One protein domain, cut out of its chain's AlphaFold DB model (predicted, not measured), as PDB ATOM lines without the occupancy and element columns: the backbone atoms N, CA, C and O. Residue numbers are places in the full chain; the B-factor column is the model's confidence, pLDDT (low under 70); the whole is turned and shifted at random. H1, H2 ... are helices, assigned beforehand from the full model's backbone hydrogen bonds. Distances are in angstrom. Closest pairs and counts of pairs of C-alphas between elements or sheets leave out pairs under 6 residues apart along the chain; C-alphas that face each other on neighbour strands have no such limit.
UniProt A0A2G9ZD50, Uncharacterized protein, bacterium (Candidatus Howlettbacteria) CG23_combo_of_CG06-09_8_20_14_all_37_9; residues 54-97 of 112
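What this domain is: This is residues 54 to 97 of the 112 residues of an uncharacterized protein of bacterium (Candidatus Howlettbacteria) CG23_combo_of_CG06-09_8_20_14_all_37_9 (UniProt A0A2G9ZD50). A helical arm, residues 84 to 97 of the longest helix H3, sticks out from a small, loose head in which two shorter helices, H1 and H2, lie side by side and run opposite ways. H3 meets H2 at a corner, like an L, and its free arm makes much of the length. The printed part has 44 residues with three named helices, in the order H1, H2, H3, and no named strand; the class is all helix. The whole is loose, with a radius of gyration of the C-alphas of 12.8 A, and elongated, spanning 34 by 21 by 19 A.

How they stand to each other: H3, residues 82 to 97, and H2, residues 68 to 77, only just touch, with 3 pairs of C-alphas within 8 A, and only at the corner by their link. H3 touches H2 with residue 82 alone; the closest C-alphas of the two helices, those of Phe 75 and Ile 82, are 7.2 A apart. Their lines stand about perpendicular, at 78 degrees. H1, residues 54 to 60, is close to H2 but not clearly touching; the closest C-alphas, those of Phe 60 and Phe 74, are 7.7 A apart. H1 and H2 run opposite ways at a shallow tilt of 31 degrees. H1 and H3 are apart. In H1, H2 and H3 every O i to N i+4 pair is within hydrogen-bond range.

Where its parts are: H3 measures 22.3 A from C-alpha 82 at (-52.471, 16.780, 39.774) to C-alpha 97 at (-39.911, 31.358, 50.979). H2 measures 14.3 A from its first to its last C-alpha. H1 measures 9.8 A and begins with C-alpha 54 at (-49.257, 0.511, 48.522).

The domain as a whole: The two C-alphas farthest apart, those of Glu 55 and Met 97, are 35.0 A apart. Residues 64 to 69 also stand free. The link from H2 to H3 is tight and the link from H1 to H2 is short. The printed part has no cut. The mean pLDDT of the printed part is 90.5, and no printed residue is under 70.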
ATOM      1  N   LYS A  54     -50.488   1.281  48.802       90.94
ATOM      2  CA  LYS A  54     -49.257   0.511  48.522       90.94
ATOM      3  C   LYS A  54     -49.305  -0.218  47.175       90.94
ATOM      4  O   LYS A  54     -48.316  -0.231  46.458       90.94
ATOM      5  N   GLU A  55     -50.458  -0.792  46.835       92.44
ATOM      6  CA  GLU A  55     -50.660  -1.483  45.555       92.44
ATOM      7  C   GLU A  55     -50.579  -0.513  44.370       92.44
ATOM      8  O   GLU A  55     -50.072  -0.855  43.306       92.44
ATOM      9  N   ASP A  56     -51.076   0.710  44.543       93.19
ATOM     10  CA  ASP A  56     -51.041   1.716  43.489       93.19
ATOM     11  C   ASP A  56     -49.659   2.359  43.354       93.19
ATOM     12  O   ASP A  56     -49.232   2.608  42.234       93.19
ATOM     13  N   ALA A  57     -48.918   2.532  44.449       90.75
ATOM     14  CA  ALA A  57     -47.520   2.955  44.406       90.75
ATOM     15  C   ALA A  57     -46.655   1.955  43.617       90.75
ATOM     16  O   ALA A  57     -45.906   2.354  42.734       90.75
ATOM     17  N   GLU A  58     -46.838   0.647  43.836       91.38
ATOM     18  CA  GLU A  58     -46.150  -0.384  43.044       91.38
ATOM     19  C   GLU A  58     -46.517  -0.314  41.552       91.38
ATOM     20  O   GLU A  58     -45.676  -0.559  40.690       91.38
ATOM     21  N   LYS A  59     -47.767   0.021  41.208       90.19
ATOM     22  CA  LYS A  59     -48.174   0.211  39.803       90.19
ATOM     23  C   LYS A  59     -47.559   1.466  39.198       90.19
ATOM     24  O   LYS A  59     -47.164   1.424  38.036       90.19
ATOM     25  N   PHE A  60     -47.472   2.540  39.977       90.19
ATOM     26  CA  PHE A  60     -46.835   3.784  39.573       90.19
ATOM     27  C   PHE A  60     -45.349   3.579  39.254       90.19
ATOM     28  O   PHE A  60     -44.907   3.992  38.188       90.19
ATOM     29  N   ASP A  61     -44.616   2.831  40.089       87.69
ATOM     30  CA  ASP A  61     -43.194   2.500  39.873       87.69
ATOM     31  C   ASP A  61     -42.932   1.718  38.570       87.69
ATOM     32  O   ASP A  61     -41.803   1.654  38.085       87.69
ATOM     33  N   ASN A  62     -43.966   1.096  37.997       89.44
ATOM     34  CA  ASN A  62     -43.882   0.362  36.735       89.44
ATOM     35  C   ASN A  62     -44.309   1.198  35.514       89.44
ATOM     36  O   ASN A  62     -44.283   0.680  34.392       89.44
ATOM     37  N   LEU A  63     -44.723   2.457  35.698       88.62
ATOM     38  CA  LEU A  63     -45.042   3.346  34.584       88.62
ATOM     39  C   LEU A  63     -43.759   3.802  33.871       88.62
ATOM     40  O   LEU A  63     -42.719   3.979  34.505       88.62
ATOM     41  N   PRO A  64     -43.797   4.022  32.545       87.19
ATOM     42  CA  PRO A  64     -42.658   4.593  31.842       87.19
ATOM     43  C   PRO A  64     -42.400   6.028  32.322       87.19
ATOM     44  O   PRO A  64     -43.242   6.900  32.128       87.19
ATOM     45  N   GLU A  65     -41.210   6.293  32.865       78.88
ATOM     46  CA  GLU A  65     -40.819   7.612  33.409       78.88
ATOM     47  C   GLU A  65     -40.965   8.772  32.404       78.88
ATOM     48  O   GLU A  65     -41.140   9.917  32.798       78.88
ATOM     49  N   ASN A  66     -40.915   8.485  31.100       81.12
ATOM     50  CA  ASN A  66     -41.011   9.491  30.035       81.12
ATOM     51  C   ASN A  66     -42.405   9.579  29.390       81.12
ATOM     52  O   ASN A  66     -42.561  10.237  28.360       81.12
ATOM     53  N   ASP A  67     -43.406   8.890  29.942       86.25
ATOM     54  CA  ASP A  67     -44.778   8.927  29.441       86.25
ATOM     55  C   ASP A  67     -45.676   9.761  30.362       86.25
ATOM     56  O   ASP A  67     -46.429   9.257  31.197       86.25
ATOM     57  N   ASN A  68     -45.606  11.079  30.169       82.12
ATOM     58  CA  ASN A  68     -46.411  12.046  30.917       82.12
ATOM     59  C   ASN A  68     -47.921  11.796  30.775       82.12
ATOM     60  O   ASN A  68     -48.682  12.119  31.689       82.12
ATOM     61  N   ASN A  69     -48.369  11.219  29.653       88.06
ATOM     62  CA  ASN A  69     -49.779  10.893  29.463       88.06
ATOM     63  C   ASN A  69     -50.177   9.717  30.354       88.06
ATOM     64  O   ASN A  69     -51.180   9.817  31.053       88.06
ATOM     65  N   ALA A  70     -49.367   8.655  30.395       87.44
ATOM     66  CA  ALA A  70     -49.616   7.504  31.261       87.44
ATOM     67  C   ALA A  70     -49.632   7.892  32.749       87.44
ATOM     68  O   ALA A  70     -50.504   7.447  33.494       87.44
ATOM     69  N   ILE A  71     -48.714   8.766  33.172       85.81
ATOM     70  CA  ILE A  71     -48.678   9.313  34.537       85.81
ATOM     71  C   ILE A  71     -49.954  10.113  34.839       85.81
ATOM     72  O   ILE A  71     -50.599   9.900  35.865       85.81
ATOM     73  N   THR A  72     -50.351  11.004  33.928       85.62
ATOM     74  CA  THR A  72     -51.547  11.844  34.105       85.62
ATOM     75  C   THR A  72     -52.823  11.005  34.166       85.62
ATOM     76  O   THR A  72     -53.674  11.219  35.030       85.62
ATOM     77  N   GLU A  73     -52.965  10.024  33.272       90.00
ATOM     78  CA  GLU A  73     -54.105   9.106  33.253       90.00
ATOM     79  C   GLU A  73     -54.167   8.255  34.522       90.00
ATOM     80  O   GLU A  73     -55.239   8.119  35.112       90.00
ATOM     81  N   PHE A  74     -53.020   7.762  35.000       93.06
ATOM     82  CA  PHE A  74     -52.944   6.973  36.224       93.06
ATOM     83  C   PHE A  74     -53.512   7.722  37.434       93.06
ATOM     84  O   PHE A  74     -54.356   7.182  38.150       93.06
ATOM     85  N   PHE A  75     -53.099   8.970  37.659       91.56
ATOM     86  CA  PHE A  75     -53.614   9.756  38.783       91.56
ATOM     87  C   PHE A  75     -55.077  10.161  38.590       91.56
ATOM     88  O   PHE A  75     -55.854  10.140  39.547       91.56
ATOM     89  N   LYS A  76     -55.492  10.438  37.351       89.94
ATOM     90  CA  LYS A  76     -56.890  10.734  37.034       89.94
ATOM     91  C   LYS A  76     -57.822   9.565  37.367       89.94
ATOM     92  O   LYS A  76     -58.882   9.785  37.947       89.94
ATOM     93  N   ASP A  77     -57.421   8.332  37.064       93.00
ATOM     94  CA  ASP A  77     -58.188   7.119  37.391       93.00
ATOM     95  C   ASP A  77     -58.322   6.886  38.906       93.00
ATOM     96  O   ASP A  77     -59.205   6.151  39.360       93.00
ATOM     97  N   LYS A  78     -57.459   7.526  39.701       91.62
ATOM     98  CA  LYS A  78     -57.486   7.512  41.167       91.62
ATOM     99  C   LYS A  78     -58.243   8.686  41.777       91.62
ATOM    100  O   LYS A  78     -58.242   8.809  42.997       91.62
ATOM    101  N   ASP A  79     -58.898   9.506  40.953       92.12
ATOM    102  CA  ASP A  79     -59.557  10.746  41.378       92.12
ATOM    103  C   ASP A  79     -58.573  11.728  42.052       92.12
ATOM    104  O   ASP A  79     -58.939  12.527  42.913       92.12
ATOM    105  N   ILE A  80     -57.291  11.657  41.667       92.88
ATOM    106  CA  ILE A  80     -56.233  12.548  42.144       92.88
ATOM    107  C   ILE A  80     -56.031  13.650  41.104       92.88
ATOM    108  O   ILE A  80     -55.644  13.401  39.962       92.88
ATOM    109  N   ASN A  81     -56.287  14.891  41.514       91.81
ATOM    110  CA  ASN A  81     -56.139  16.070  40.669       91.81
ATOM    111  C   ASN A  81     -54.716  16.637  40.789       91.81
ATOM    112  O   ASN A  81     -54.393  17.329  41.760       91.81
ATOM    113  N   ILE A  82     -53.870  16.332  39.803       91.62
ATOM    114  CA  ILE A  82     -52.471  16.780  39.774       91.62
ATOM    115  C   ILE A  82     -52.399  18.306  39.720       91.62
ATOM    116  O   ILE A  82     -51.602  18.902  40.439       91.62
ATOM    117  N   GLU A  83     -53.225  18.962  38.905       91.75
ATOM    118  CA  GLU A  83     -53.191  20.416  38.738       91.75
ATOM    119  C   GLU A  83     -53.514  21.141  40.046       91.75
ATOM    120  O   GLU A  83     -52.875  22.139  40.383       91.75
ATOM    121  N   GLN A  84     -54.478  20.617  40.806       94.12
ATOM    122  CA  GLN A  84     -54.815  21.138  42.124       94.12
ATOM    123  C   GLN A  84     -53.648  20.963  43.099       94.12
ATOM    124  O   GLN A  84     -53.267  21.929  43.757       94.12
ATOM    125  N   ILE A  85     -53.063  19.764  43.179       94.94
ATOM    126  CA  ILE A  85     -51.923  19.497  44.069       94.94
ATOM    127  C   ILE A  85     -50.746  20.407  43.716       94.94
ATOM    128  O   ILE A  85     -50.181  21.043  44.600       94.94
ATOM    129  N   THR A  86     -50.426  20.547  42.432       94.69
ATOM    130  CA  THR A  86     -49.368  21.441  41.956       94.69
ATOM    131  C   THR A  86     -49.635  22.894  42.336       94.69
ATOM    132  O   THR A  86     -48.734  23.570  42.830       94.69
ATOM    133  N   ALA A  87     -50.864  23.388  42.158       94.31
ATOM    134  CA  ALA A  87     -51.220  24.753  42.543       94.31
ATOM    135  C   ALA A  87     -51.100  24.979  44.061       94.31
ATOM    136  O   ALA A  87     -50.598  26.015  44.498       94.31
ATOM    137  N   GLU A  88     -51.528  24.008  44.868       95.00
ATOM    138  CA  GLU A  88     -51.408  24.061  46.324       95.00
ATOM    139  C   GLU A  88     -49.941  24.053  46.770       95.00
ATOM    140  O   GLU A  88     -49.541  24.922  47.547       95.00
ATOM    141  N   GLU A  89     -49.117  23.143  46.244       96.81
ATOM    142  CA  GLU A  89     -47.690  23.077  46.575       96.81
ATOM    143  C   GLU A  89     -46.936  24.333  46.123       96.81
ATOM    144  O   GLU A  89     -46.064  24.816  46.847       96.81
ATOM    145  N   ALA A  90     -47.304  24.925  44.984       94.62
ATOM    146  CA  ALA A  90     -46.718  26.179  44.519       94.62
ATOM    147  C   ALA A  90     -47.018  27.340  45.480       94.62
ATOM    148  O   ALA A  90     -46.127  28.131  45.805       94.62
ATOM    149  N   LEU A  91     -48.255  27.433  45.981       93.25
ATOM    150  CA  LEU A  91     -48.636  28.442  46.973       93.25
ATOM    151  C   LEU A  91     -47.938  28.210  48.317       93.25
ATOM    152  O   LEU A  91     -47.457  29.167  48.926       93.25
ATOM    153  N   ILE A  92     -47.839  26.956  48.765       93.44
ATOM    154  CA  ILE A  92     -47.123  26.598  49.997       93.44
ATOM    155  C   ILE A  92     -45.646  26.972  49.868       93.44
ATOM    156  O   ILE A  92     -45.126  27.678  50.729       93.44
ATOM    157  N   LEU A  93     -44.981  26.589  48.776       94.06
ATOM    158  CA  LEU A  93     -43.576  26.916  48.533       94.06
ATOM    159  C   LEU A  93     -43.347  28.433  48.534       94.06
ATOM    160  O   LEU A  93     -42.451  28.938  49.211       94.06
ATOM    161  N   LYS A  94     -44.205  29.179  47.837       91.69
ATOM    162  CA  LYS A  94     -44.162  30.644  47.806       91.69
ATOM    163  C   LYS A  94     -44.333  31.253  49.202       91.69
ATOM    164  O   LYS A  94     -43.599  32.175  49.562       91.69
ATOM    165  N   SER A  95     -45.246  30.714  50.011       90.00
ATOM    166  CA  SER A  95     -45.446  31.110  51.412       90.00
ATOM    167  C   SER A  95     -44.233  30.793  52.297       90.00
ATOM    168  O   SER A  95     -43.827  31.630  53.113       90.00
ATOM    169  N   ASP A  96     -43.626  29.616  52.132       90.06
ATOM    170  CA  ASP A  96     -42.443  29.183  52.882       90.06
ATOM    171  C   ASP A  96     -41.267  30.133  52.632       90.06
ATOM    172  O   ASP A  96     -40.651  30.642  53.573       90.06
ATOM    173  N   MET A  97     -40.992  30.447  51.362       87.69
ATOM    174  CA  MET A  97     -39.911  31.358  50.979       87.69
ATOM    175  C   MET A  97     -40.123  32.766  51.538       87.69
ATOM    176  O   MET A  97     -39.211  33.366  52.113       87.69
TER     177      MET A  97